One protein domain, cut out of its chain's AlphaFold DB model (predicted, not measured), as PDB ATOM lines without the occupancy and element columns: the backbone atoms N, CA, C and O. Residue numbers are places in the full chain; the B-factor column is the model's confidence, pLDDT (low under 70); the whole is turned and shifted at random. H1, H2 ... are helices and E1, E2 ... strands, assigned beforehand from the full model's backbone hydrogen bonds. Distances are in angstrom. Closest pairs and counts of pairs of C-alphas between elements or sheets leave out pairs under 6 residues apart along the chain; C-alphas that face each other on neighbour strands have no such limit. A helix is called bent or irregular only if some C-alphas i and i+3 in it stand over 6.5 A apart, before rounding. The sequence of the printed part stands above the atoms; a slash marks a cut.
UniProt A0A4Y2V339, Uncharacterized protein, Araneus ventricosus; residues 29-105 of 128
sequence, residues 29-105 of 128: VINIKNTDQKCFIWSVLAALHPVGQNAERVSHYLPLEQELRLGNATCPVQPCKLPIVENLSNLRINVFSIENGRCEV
ATOM      1  N   VAL A  29       2.976 -25.627  17.655       78.19
ATOM      2  CA  VAL A  29       4.223 -25.659  16.906       78.19
ATOM      3  C   VAL A  29       4.420 -24.316  16.219       78.19
ATOM      4  O   VAL A  29       3.505 -23.810  15.565       78.19
ATOM      5  N   ILE A  30       5.624 -23.764  16.341       83.31
ATOM      6  CA  ILE A  30       6.044 -22.574  15.603       83.31
ATOM      7  C   ILE A  30       6.615 -23.035  14.259       83.31
ATOM      8  O   ILE A  30       7.607 -23.760  14.223       83.31
ATOM      9  N   ASN A  31       5.991 -22.617  13.156       85.25
ATOM     10  CA  ASN A  31       6.470 -22.908  11.805       85.25
ATOM     11  C   ASN A  31       7.119 -21.664  11.195       85.25
ATOM     12  O   ASN A  31       6.408 -20.787  10.703       85.25
ATOM     13  N   ILE A  32       8.448 -21.578  11.249       85.62
ATOM     14  CA  ILE A  32       9.187 -20.406  10.773       85.62
ATOM     15  C   ILE A  32       9.067 -20.257   9.253       85.62
ATOM     16  O   ILE A  32       9.411 -21.161   8.496       85.62
ATOM     17  N   LYS A  33       8.637 -19.075   8.803       86.38
ATOM     18  CA  LYS A  33       8.523 -18.693   7.390       86.38
ATOM     19  C   LYS A  33       9.873 -18.216   6.854       86.38
ATOM     20  O   LYS A  33      10.130 -17.016   6.800       86.38
ATOM     21  N   ASN A  34      10.740 -19.153   6.474       84.50
ATOM     22  CA  ASN A  34      12.054 -18.864   5.897       84.50
ATOM     23  C   ASN A  34      12.082 -19.046   4.370       84.50
ATOM     24  O   ASN A  34      11.393 -19.904   3.828       84.50
ATOM     25  N   THR A  35      12.905 -18.256   3.678       83.44
ATOM     26  CA  THR A  35      13.159 -18.370   2.226       83.44
ATOM     27  C   THR A  35      14.475 -19.083   1.901       83.44
ATOM     28  O   THR A  35      14.739 -19.389   0.741       83.44
ATOM     29  N   ASP A  36      15.282 -19.370   2.919       83.25
ATOM     30  CA  ASP A  36      16.577 -20.043   2.832       83.25
ATOM     31  C   ASP A  36      16.482 -21.543   3.192       83.25
ATOM     32  O   ASP A  36      15.404 -22.095   3.406       83.25
ATOM     33  N   GLN A  37      17.632 -22.218   3.278       82.50
ATOM     34  CA  GLN A  37      17.735 -23.622   3.699       82.50
ATOM     35  C   GLN A  37      18.072 -23.776   5.197       82.50
ATOM     36  O   GLN A  37      18.423 -24.865   5.643       82.50
ATOM     37  N   LYS A  38      17.973 -22.700   5.993       85.44
ATOM     38  CA  LYS A  38      18.387 -22.647   7.408       85.44
ATOM     39  C   LYS A  38      17.235 -22.931   8.383       85.44
ATOM     40  O   LYS A  38      17.287 -22.538   9.544       85.44
ATOM     41  N   CYS A  39      16.197 -23.650   7.946       82.12
ATOM     42  CA  CYS A  39      15.002 -23.933   8.751       82.12
ATOM     43  C   CYS A  39      15.319 -24.592  10.104       82.12
ATOM     44  O   CYS A  39      14.666 -24.291  11.101       82.12
ATOM     45  N   PHE A  40      16.351 -25.440  10.154       84.19
ATOM     46  CA  PHE A  40      16.846 -26.037  11.392       84.19
ATOM     47  C   PHE A  40      17.358 -24.976  12.376       84.19
ATOM     48  O   PHE A  40      16.931 -24.968  13.529       84.19
ATOM     49  N   ILE A  41      18.200 -24.046  11.909       87.19
ATOM     50  CA  ILE A  41      18.752 -22.958  12.729       87.19
ATOM     51  C   ILE A  41      17.614 -22.122  13.305       87.19
ATOM     52  O   ILE A  41      17.517 -21.951  14.518       87.19
ATOM     53  N   TRP A  42      16.706 -21.667  12.440       89.25
ATOM     54  CA  TRP A  42      15.595 -20.825  12.865       89.25
ATOM     55  C   TRP A  42      14.663 -21.527  13.849       89.25
ATOM     56  O   TRP A  42      14.165 -20.894  14.775       89.25
ATOM     57  N   SER A  43      14.457 -22.835  13.686       86.62
ATOM     58  CA  SER A  43      13.630 -23.621  14.606       86.62
ATOM     59  C   SER A  43      14.258 -23.708  15.994       86.62
ATOM     60  O   SER A  43      13.562 -23.510  16.987       86.62
ATOM     61  N   VAL A  44      15.567 -23.973  16.074       85.75
ATOM     62  CA  VAL A  44      16.281 -24.036  17.357       85.75
ATOM     63  C   VAL A  44      16.303 -22.663  18.030       85.75
ATOM     64  O   VAL A  44      15.958 -22.566  19.204       85.75
ATOM     65  N   LEU A  45      16.601 -21.590  17.293       88.88
ATOM     66  CA  LEU A  45      16.599 -20.230  17.847       88.88
ATOM     67  C   LEU A  45      15.215 -19.805  18.349       88.88
ATOM     68  O   LEU A  45      15.119 -19.218  19.421       88.88
ATOM     69  N   ALA A  46      14.140 -20.163  17.642       88.50
ATOM     70  CA  ALA A  46      12.774 -19.888  18.090       88.50
ATOM     71  C   ALA A  46      12.396 -20.606  19.394       88.50
ATOM     72  O   ALA A  46      11.529 -20.142  20.135       88.50
ATOM     73  N   ALA A  47      13.043 -21.735  19.686       85.44
ATOM     74  CA  ALA A  47      12.864 -22.445  20.945       85.44
ATOM     75  C   ALA A  47      13.645 -21.821  22.099       85.44
ATOM     76  O   ALA A  47      13.127 -21.748  23.214       85.44
ATOM     77  N   LEU A  48      14.882 -21.400  21.820       87.06
ATOM     78  CA  LEU A  48      15.764 -20.755  22.791       87.06
ATOM     79  C   LEU A  48      15.275 -19.350  23.149       87.06
ATOM     80  O   LEU A  48      15.344 -18.957  24.311       87.06
ATOM     81  N   HIS A  49      14.697 -18.641  22.175       89.19
ATOM     82  CA  HIS A  49      14.239 -17.259  22.303       89.19
ATOM     83  C   HIS A  49      12.752 -17.133  21.956       89.19
ATOM     84  O   HIS A  49      12.406 -16.663  20.870       89.19
ATOM     85  N   PRO A  50      11.836 -17.559  22.847       87.00
ATOM     86  CA  PRO A  50      10.407 -17.497  22.577       87.00
ATOM     87  C   PRO A  50       9.932 -16.060  22.335       87.00
ATOM     88  O   PRO A  50      10.076 -15.189  23.193       87.00
ATOM     89  N   VAL A  51       9.291 -15.832  21.191       88.88
ATOM     90  CA  VAL A  51       8.684 -14.544  20.834       88.88
ATOM     91  C   VAL A  51       7.171 -14.603  21.048       88.88
ATOM     92  O   VAL A  51       6.520 -15.585  20.700       88.88
ATOM     93  N   GLY A  52       6.592 -13.545  21.621       85.25
ATOM     94  CA  GLY A  52       5.156 -13.493  21.917       85.25
ATOM     95  C   GLY A  52       4.262 -13.286  20.688       85.25
ATOM     96  O   GLY A  52       3.219 -13.924  20.571       85.25
ATOM     97  N   GLN A  53       4.654 -12.405  19.763       88.38
ATOM     98  CA  GLN A  53       3.866 -12.054  18.574       88.38
ATOM     99  C   GLN A  53       4.653 -12.323  17.296       88.38
ATOM    100  O   GLN A  53       5.819 -11.958  17.204       88.38
ATOM    101  N   ASN A  54       3.990 -12.901  16.293       88.25
ATOM    102  CA  ASN A  54       4.576 -13.201  14.982       88.25
ATOM    103  C   ASN A  54       5.867 -14.040  15.060       88.25
ATOM    104  O   ASN A  54       6.821 -13.815  14.309       88.25
ATOM    105  N   ALA A  55       5.896 -15.011  15.980       86.94
ATOM    106  CA  ALA A  55       7.048 -15.875  16.231       86.94
ATOM    107  C   ALA A  55       7.501 -16.671  14.997       86.94
ATOM    108  O   ALA A  55       8.598 -17.222  15.002       86.94
ATOM    109  N   GLU A  56       6.695 -16.730  13.932       86.75
ATOM    110  CA  GLU A  56       7.072 -17.358  12.673       86.75
ATOM    111  C   GLU A  56       8.056 -16.543  11.817       86.75
ATOM    112  O   GLU A  56       8.529 -17.045  10.797       86.75
ATOM    113  N   ARG A  57       8.330 -15.276  12.156       91.06
ATOM    114  CA  ARG A  57       9.166 -14.396  11.328       91.06
ATOM    115  C   ARG A  57      10.649 -14.608  11.612       91.06
ATOM    116  O   ARG A  57      11.111 -14.383  12.726       91.06
ATOM    117  N   VAL A  58      11.416 -14.904  10.560       89.50
ATOM    118  CA  VAL A  58      12.888 -15.031  10.621       89.50
ATOM    119  C   VAL A  58      13.560 -13.765  11.165       89.50
ATOM    120  O   VAL A  58      14.557 -13.862  11.871       89.50
ATOM    121  N   SER A  59      12.986 -12.580  10.924       92.06
ATOM    122  CA  SER A  59      13.543 -11.295  11.371       92.06
ATOM    123  C   SER A  59      13.791 -11.195  12.877       92.06
ATOM    124  O   SER A  59      14.672 -10.447  13.281       92.06
ATOM    125  N   HIS A  60      13.044 -11.937  13.701       91.44
ATOM    126  CA  HIS A  60      13.273 -11.961  15.147       91.44
ATOM    127  C   HIS A  60      14.558 -12.696  15.539       91.44
ATOM    128  O   HIS A  60      15.143 -12.388  16.571       91.44
ATOM    129  N   TYR A  61      15.000 -13.645  14.713       92.31
ATOM    130  CA  TYR A  61      16.095 -14.561  15.029       92.31
ATOM    131  C   TYR A  61      17.362 -14.285  14.216       92.31
ATOM    132  O   TYR A  61      18.418 -14.783  14.585       92.31
ATOM    133  N   LEU A  62      17.287 -13.477  13.149       91.38
ATOM    134  CA  LEU A  62      18.454 -13.067  12.350       91.38
ATOM    135  C   LEU A  62      19.642 -12.584  13.206       91.38
ATOM    136  O   LEU A  62      20.753 -13.041  12.952       91.38
ATOM    137  N   PRO A  63      19.459 -11.724  14.233       92.69
ATOM    138  CA  PRO A  63      20.585 -11.257  15.049       92.69
ATOM    139  C   PRO A  63      21.234 -12.365  15.890       92.69
ATOM    140  O   PRO A  63      22.366 -12.217  16.337       92.69
ATOM    141  N   LEU A  64      20.512 -13.463  16.110       91.62
ATOM    142  CA  LEU A  64      20.891 -14.580  16.970       91.62
ATOM    143  C   LEU A  64      21.481 -15.745  16.165       91.62
ATOM    144  O   LEU A  64      21.829 -16.774  16.734       91.62
ATOM    145  N   GLU A  65      21.617 -15.604  14.841       88.75
ATOM    146  CA  GLU A  65      22.097 -16.677  13.964       88.75
ATOM    147  C   GLU A  65      23.453 -17.245  14.419       88.75
ATOM    148  O   GLU A  65      23.682 -18.451  14.349       88.75
ATOM    149  N   GLN A  66      24.329 -16.384  14.940       86.38
ATOM    150  CA  GLN A  66      25.672 -16.749  15.396       86.38
ATOM    151  C   GLN A  66      25.702 -17.484  16.748       86.38
ATOM    152  O   GLN A  66      26.743 -18.028  17.117       86.38
ATOM    153  N   GLU A  67      24.593 -17.512  17.491       87.44
ATOM    154  CA  GLU A  67      24.509 -18.198  18.786       87.44
ATOM    155  C   GLU A  67      24.531 -19.722  18.615       87.44
ATOM    156  O   GLU A  67      25.123 -20.441  19.425       87.44
ATOM    157  N   LEU A  68      23.938 -20.225  17.526       86.19
ATOM    158  CA  LEU A  68      23.873 -21.655  17.256       86.19
ATOM    159  C   LEU A  68      25.141 -22.152  16.556       86.19
ATOM    160  O   LEU A  68      25.440 -21.793  15.415       86.19
ATOM    161  N   ARG A  69      25.862 -23.068  17.207       84.69
ATOM    162  CA  ARG A  69      27.096 -23.646  16.665       84.69
ATOM    163  C   ARG A  69      26.807 -24.930  15.896       84.69
ATOM    164  O   ARG A  69      26.575 -25.983  16.484       84.69
ATOM    165  N   LEU A  70      26.888 -24.856  14.567       80.62
ATOM    166  CA  LEU A  70      26.746 -26.024  13.684       80.62
ATOM    167  C   LEU A  70      28.060 -26.790  13.441       80.62
ATOM    168  O   LEU A  70      28.035 -27.927  12.974       80.62
ATOM    169  N   GLY A  71      29.215 -26.195  13.756       81.62
ATOM    170  CA  GLY A  71      30.522 -26.809  13.510       81.62
ATOM    171  C   GLY A  71      30.750 -27.097  12.026       81.62
ATOM    172  O   GLY A  71      30.715 -26.188  11.205       81.62
ATOM    173  N   ASN A  72      30.973 -28.370  11.682       79.25
ATOM    174  CA  ASN A  72      31.132 -28.826  10.295       79.25
ATOM    175  C   ASN A  72      29.807 -29.215   9.614       79.25
ATOM    176  O   ASN A  72      29.825 -29.692   8.477       79.25
ATOM    177  N   ALA A  73      28.669 -29.062  10.294       79.94
ATOM    178  CA  ALA A  73      27.369 -29.298   9.691       79.94
ATOM    179  C   ALA A  73      26.961 -28.089   8.839       79.94
ATOM    180  O   ALA A  73      26.971 -26.947   9.297       79.94
ATOM    181  N   THR A  74      26.563 -28.347   7.597       80.75
ATOM    182  CA  THR A  74      25.995 -27.341   6.699       80.75
ATOM    183  C   THR A  74      24.488 -27.518   6.595       80.75
ATOM    184  O   THR A  74      23.952 -28.605   6.815       80.75
ATOM    185  N   CYS A  75      23.785 -26.431   6.288       77.62
ATOM    186  CA  CYS A  75      22.358 -26.489   6.009       77.62
ATOM    187  C   CYS A  75      22.109 -26.989   4.572       77.62
ATOM    188  O   CYS A  75      22.788 -26.513   3.661       77.62
ATOM    189  N   PRO A  76      21.133 -27.888   4.347       79.12
ATOM    190  CA  PRO A  76      20.254 -28.509   5.342       79.12
ATOM    191  C   PRO A  76      20.994 -29.542   6.210       79.12
ATOM    192  O   PRO A  76      21.652 -30.448   5.700       79.12
ATOM    193  N   VAL A  77      20.866 -29.411   7.537       78.00
ATOM    194  CA  VAL A  77      21.591 -30.253   8.504       78.00
ATOM    195  C   VAL A  77      21.122 -31.691   8.370       78.00
ATOM    196  O   VAL A  77      19.953 -31.975   8.585       78.00
ATOM    197  N   GLN A  78      22.014 -32.625   8.054       75.00
ATOM    198  CA  GLN A  78      21.643 -34.038   7.981       75.00
ATOM    199  C   GLN A  78      21.384 -34.616   9.384       75.00
ATOM    200  O   GLN A  78      22.111 -34.269  10.316       75.00
ATOM    201  N   PRO A  79      20.422 -35.545   9.566       72.75
ATOM    202  CA  PRO A  79      20.132 -36.118  10.885       72.75
ATOM    203  C   PRO A  79      21.344 -36.796  11.535       72.75
ATOM    204  O   PRO A  79      21.541 -36.698  12.740       72.75
ATOM    205  N   CYS A  80      22.221 -37.408  10.732       75.44
ATOM    206  CA  CYS A  80      23.467 -38.016  11.206       75.44
ATOM    207  C   CYS A  80      24.459 -37.010  11.817       75.44
ATOM    208  O   CYS A  80      25.388 -37.411  12.513       75.44
ATOM    209  N   LYS A  81      24.280 -35.708  11.563       79.94
ATOM    210  CA  LYS A  81      25.091 -34.624  12.128       79.94
ATOM    211  C   LYS A  81      24.450 -33.989  13.366       79.94
ATOM    212  O   LYS A  81      25.120 -33.202  14.025       79.94
ATOM    213  N   LEU A  82      23.213 -34.352  13.725       78.94
ATOM    214  CA  LEU A  82      22.541 -33.819  14.917       78.94
ATOM    215  C   LEU A  82      23.323 -34.057  16.213       78.94
ATOM    216  O   LEU A  82      23.491 -33.080  16.936       78.94
ATOM    217  N   PRO A  83      23.901 -35.248  16.482       80.44
ATOM    218  CA  PRO A  83      24.667 -35.454  17.714       80.44
ATOM    219  C   PRO A  83      25.870 -34.507  17.838       80.44
ATOM    220  O   PRO A  83      26.251 -34.106  18.933       80.44
ATOM    221  N   ILE A  84      26.467 -34.116  16.705       84.12
ATOM    222  CA  ILE A  84      27.568 -33.145  16.677       84.12
ATOM    223  C   ILE A  84      27.042 -31.764  17.073       84.12
ATOM    224  O   ILE A  84      27.638 -31.102  17.917       84.12
ATOM    225  N   VAL A  85      25.914 -31.345  16.498       83.50
ATOM    226  CA  VAL A  85      25.285 -30.052  16.803       83.50
ATOM    227  C   VAL A  85      24.825 -29.977  18.264       83.50
ATOM    228  O   VAL A  85      25.072 -28.968  18.923       83.50
ATOM    229  N   GLU A  86      24.207 -31.042  18.783       81.94
ATOM    230  CA  GLU A  86      23.798 -31.163  20.189       81.94
ATOM    231  C   GLU A  86      24.987 -30.979  21.136       81.94
ATOM    232  O   GLU A  86      24.922 -30.156  22.048       81.94
ATOM    233  N   ASN A  87      26.096 -31.679  20.875       84.50
ATOM    234  CA  ASN A  87      27.307 -31.582  21.688       84.50
ATOM    235  C   ASN A  87      27.961 -30.194  21.605       84.50
ATOM    236  O   ASN A  87      28.408 -29.667  22.620       84.50
ATOM    237  N   LEU A  88      28.007 -29.582  20.417       86.00
ATOM    238  CA  LEU A  88      28.615 -28.258  20.224       86.00
ATOM    239  C   LEU A  88      27.811 -27.126  20.865       86.00
ATOM    240  O   LEU A  88      28.397 -26.130  21.291       86.00
ATOM    241  N   SER A  89      26.487 -27.263  20.898       81.56
ATOM    242  CA  SER A  89      25.583 -26.248  21.445       81.56
ATOM    243  C   SER A  89      25.136 -26.560  22.878       81.56
ATOM    244  O   SER A  89      24.443 -25.749  23.482       81.56
ATOM    245  N   ASN A  90      25.530 -27.714  23.434       84.06
ATOM    246  CA  ASN A  90      25.054 -28.243  24.715       84.06
ATOM    247  C   ASN A  90      23.512 -28.273  24.809       84.06
ATOM    248  O   ASN A  90      22.916 -27.867  25.807       84.06
ATOM    249  N   LEU A  91      22.863 -28.731  23.734       81.38
ATOM    250  CA  LEU A  91      21.405 -28.815  23.610       81.38
ATOM    251  C   LEU A  91      20.954 -30.268  23.472       81.38
ATOM    252  O   LEU A  91      21.688 -31.120  22.980       81.38
ATOM    253  N   ARG A  92      19.705 -30.531  23.856       78.88
ATOM    254  CA  ARG A  92      18.996 -31.774  23.529       78.88
ATOM    255  C   ARG A  92      17.944 -31.468  22.476       78.88
ATOM    256  O   ARG A  92      17.047 -30.662  22.717       78.88
ATOM    257  N   ILE A  93      18.070 -32.085  21.310       77.56
ATOM    258  CA  ILE A  93      17.267 -31.802  20.126       77.56
ATOM    259  C   ILE A  93      16.525 -33.074  19.730       77.56
ATOM    260  O   ILE A  93      17.094 -34.019  19.192       77.56
ATOM    261  N   ASN A  94      15.212 -33.064  19.941       74.81
ATOM    262  CA  ASN A  94      14.336 -34.132  19.473       74.81
ATOM    263  C   ASN A  94      13.777 -33.774  18.094       74.81
ATOM    264  O   ASN A  94      13.204 -32.698  17.912       74.81
ATOM    265  N   VAL A  95      13.918 -34.685  17.130       70.38
ATOM    266  CA  VAL A  95      13.384 -34.518  15.771       70.38
ATOM    267  C   VAL A  95      12.244 -35.501  15.546       70.38
ATOM    268  O   VAL A  95      12.389 -36.700  15.762       70.38
ATOM    269  N   PHE A  96      11.110 -34.976  15.086       69.75
ATOM    270  CA  PHE A  96       9.904 -35.748  14.808       69.75
ATOM    271  C   PHE A  96       9.584 -35.697  13.316       69.75
ATOM    272  O   PHE A  96       9.637 -34.635  12.697       69.75
ATOM    273  N   SER A  97       9.213 -36.840  12.745       65.19
ATOM    274  CA  SER A  97       8.681 -36.915  11.386       65.19
ATOM    275  C   SER A  97       7.163 -37.015  11.436       65.19
ATOM    276  O   SER A  97       6.613 -37.837  12.167       65.19
ATOM    277  N   ILE A  98       6.482 -36.191  10.636       63.91
ATOM    278  CA  ILE A  98       5.029 -36.257  10.471       63.91
ATOM    279  C   ILE A  98       4.720 -36.756   9.064       63.91
ATOM    280  O   ILE A  98       4.948 -36.062   8.069       63.91
ATOM    281  N   GLU A  99       4.171 -37.962   8.984       63.34
ATOM    282  CA  GLU A  99       3.713 -38.578   7.744       63.34
ATOM    283  C   GLU A  99       2.221 -38.901   7.870       63.34
ATOM    284  O   GLU A  99       1.783 -39.529   8.828       63.34
ATOM    285  N   ASN A 100       1.407 -38.395   6.939       59.19
ATOM    286  CA  ASN A 100      -0.051 -38.589   6.925       59.19
ATOM    287  C   ASN A 100      -0.767 -38.216   8.243       59.19
ATOM    288  O   ASN A 100      -1.792 -38.795   8.593       59.19
ATOM    289  N   GLY A 101      -0.235 -37.234   8.979       55.28
ATOM    290  CA  GLY A 101      -0.787 -36.790  10.264       55.28
ATOM    291  C   GLY A 101      -0.379 -37.643  11.468       55.28
ATOM    292  O   GLY A 101      -0.738 -37.279  12.583       55.28
ATOM    293  N   ARG A 102       0.405 -38.709  11.269       51.84
ATOM    294  CA  ARG A 102       0.982 -39.526  12.341       51.84
ATOM    295  C   ARG A 102       2.400 -39.056  12.648       51.84
ATOM    296  O   ARG A 102       3.168 -38.757  11.736       51.84
ATOM    297  N   CYS A 103       2.718 -38.959  13.935       47.72
ATOM    298  CA  CYS A 103       4.052 -38.630  14.423       47.72
ATOM    299  C   CYS A 103       4.826 -39.932  14.646       47.72
ATOM    300  O   CYS A 103       4.448 -40.722  15.508       47.72
ATOM    301  N   GLU A 104       5.905 -40.149  13.901       51.25
ATOM    302  CA  GLU A 104       6.804 -41.285  14.118       51.25
ATOM    303  C   GLU A 104       8.107 -40.796  14.761       51.25
ATOM    304  O   GLU A 104       8.742 -39.847  14.288       51.25
ATOM    305  N   VAL A 105       8.498 -41.442  15.866       44.78
ATOM    306  CA  VAL A 105       9.787 -41.222  16.535       44.78
ATOM    307  C   VAL A 105      10.798 -42.151  15.871       44.78
ATOM    308  O   VAL A 105      10.895 -43.327  16.211       44.78
TER     309      VAL A 105
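Overview. This is residues 29 to 105 of the 128 residues of an uncharacterized protein of Araneus ventricosus (UniProt A0A4Y2V339). Three short helices are joined by long loops: H1 lies nearest the middle, H2 packs on it crosswise, and H3 sits off to the side, touching neither. Beyond H3, the chain runs out to a small hairpin of two strands, E1 and E2, where residues 98 to 103 stick out from the body. The printed part has 77 residues, with the named elements in the order H1, H2, H3, E1, E2; the two strands are antiparallel. The class is mostly helix, though under half of the residues, 33 of 77, are in named elements. The whole is compact, with a radius of gyration of the C-alphas of 12.8 A and spans of 33 by 31 by 21 A.

Arrangement. H1, residues 39 to 48, touches H2, residues 62 to 67, with the closest C-alphas, those of Leu 45 and Leu 64, 7.1 A apart. Their lines are about perpendicular, at 82 degrees. H3, residues 79 to 89, is apart from both H1 and H2. E1, residues 97 to 99, and E2, residues 102 to 104, form an antiparallel hairpin with an angle of 143 degrees between their directions; N 102 and O 99 are within hydrogen-bond range at 2.9 A, and N 104 and O 97 at 3.0 A. Every O i to N i+4 pair is within hydrogen-bond range in H1, against 5 of 7 in H3 and 0 of 2 in H2, where 2 of 3 O i to N i+3 pairs are.

Along the chain. H1 begins at C-alpha 39 (15.002, -23.933, 8.751) and is 14.4 A long. H2 is 10.2 A long and irregular, with C-alphas 63 and 66 7.5 A apart. H3, 15.4 A long, is irregular too, with C-alphas 80 and 83 7.1 A apart. E1 is 6.4 A long, and E2, 6.3 A long, ends at C-alpha 104 (6.804, -41.285, 14.118).

Size, cuts and confidence. The C-alphas farthest apart, those of Pro 63 and Asn 100, are 35.2 A apart. The printed part has no cut. The links from H1 to H2 and from H2 to H3 are long. Mean pLDDT of the printed part is 80.6, and residues 96 to 105 are under 70.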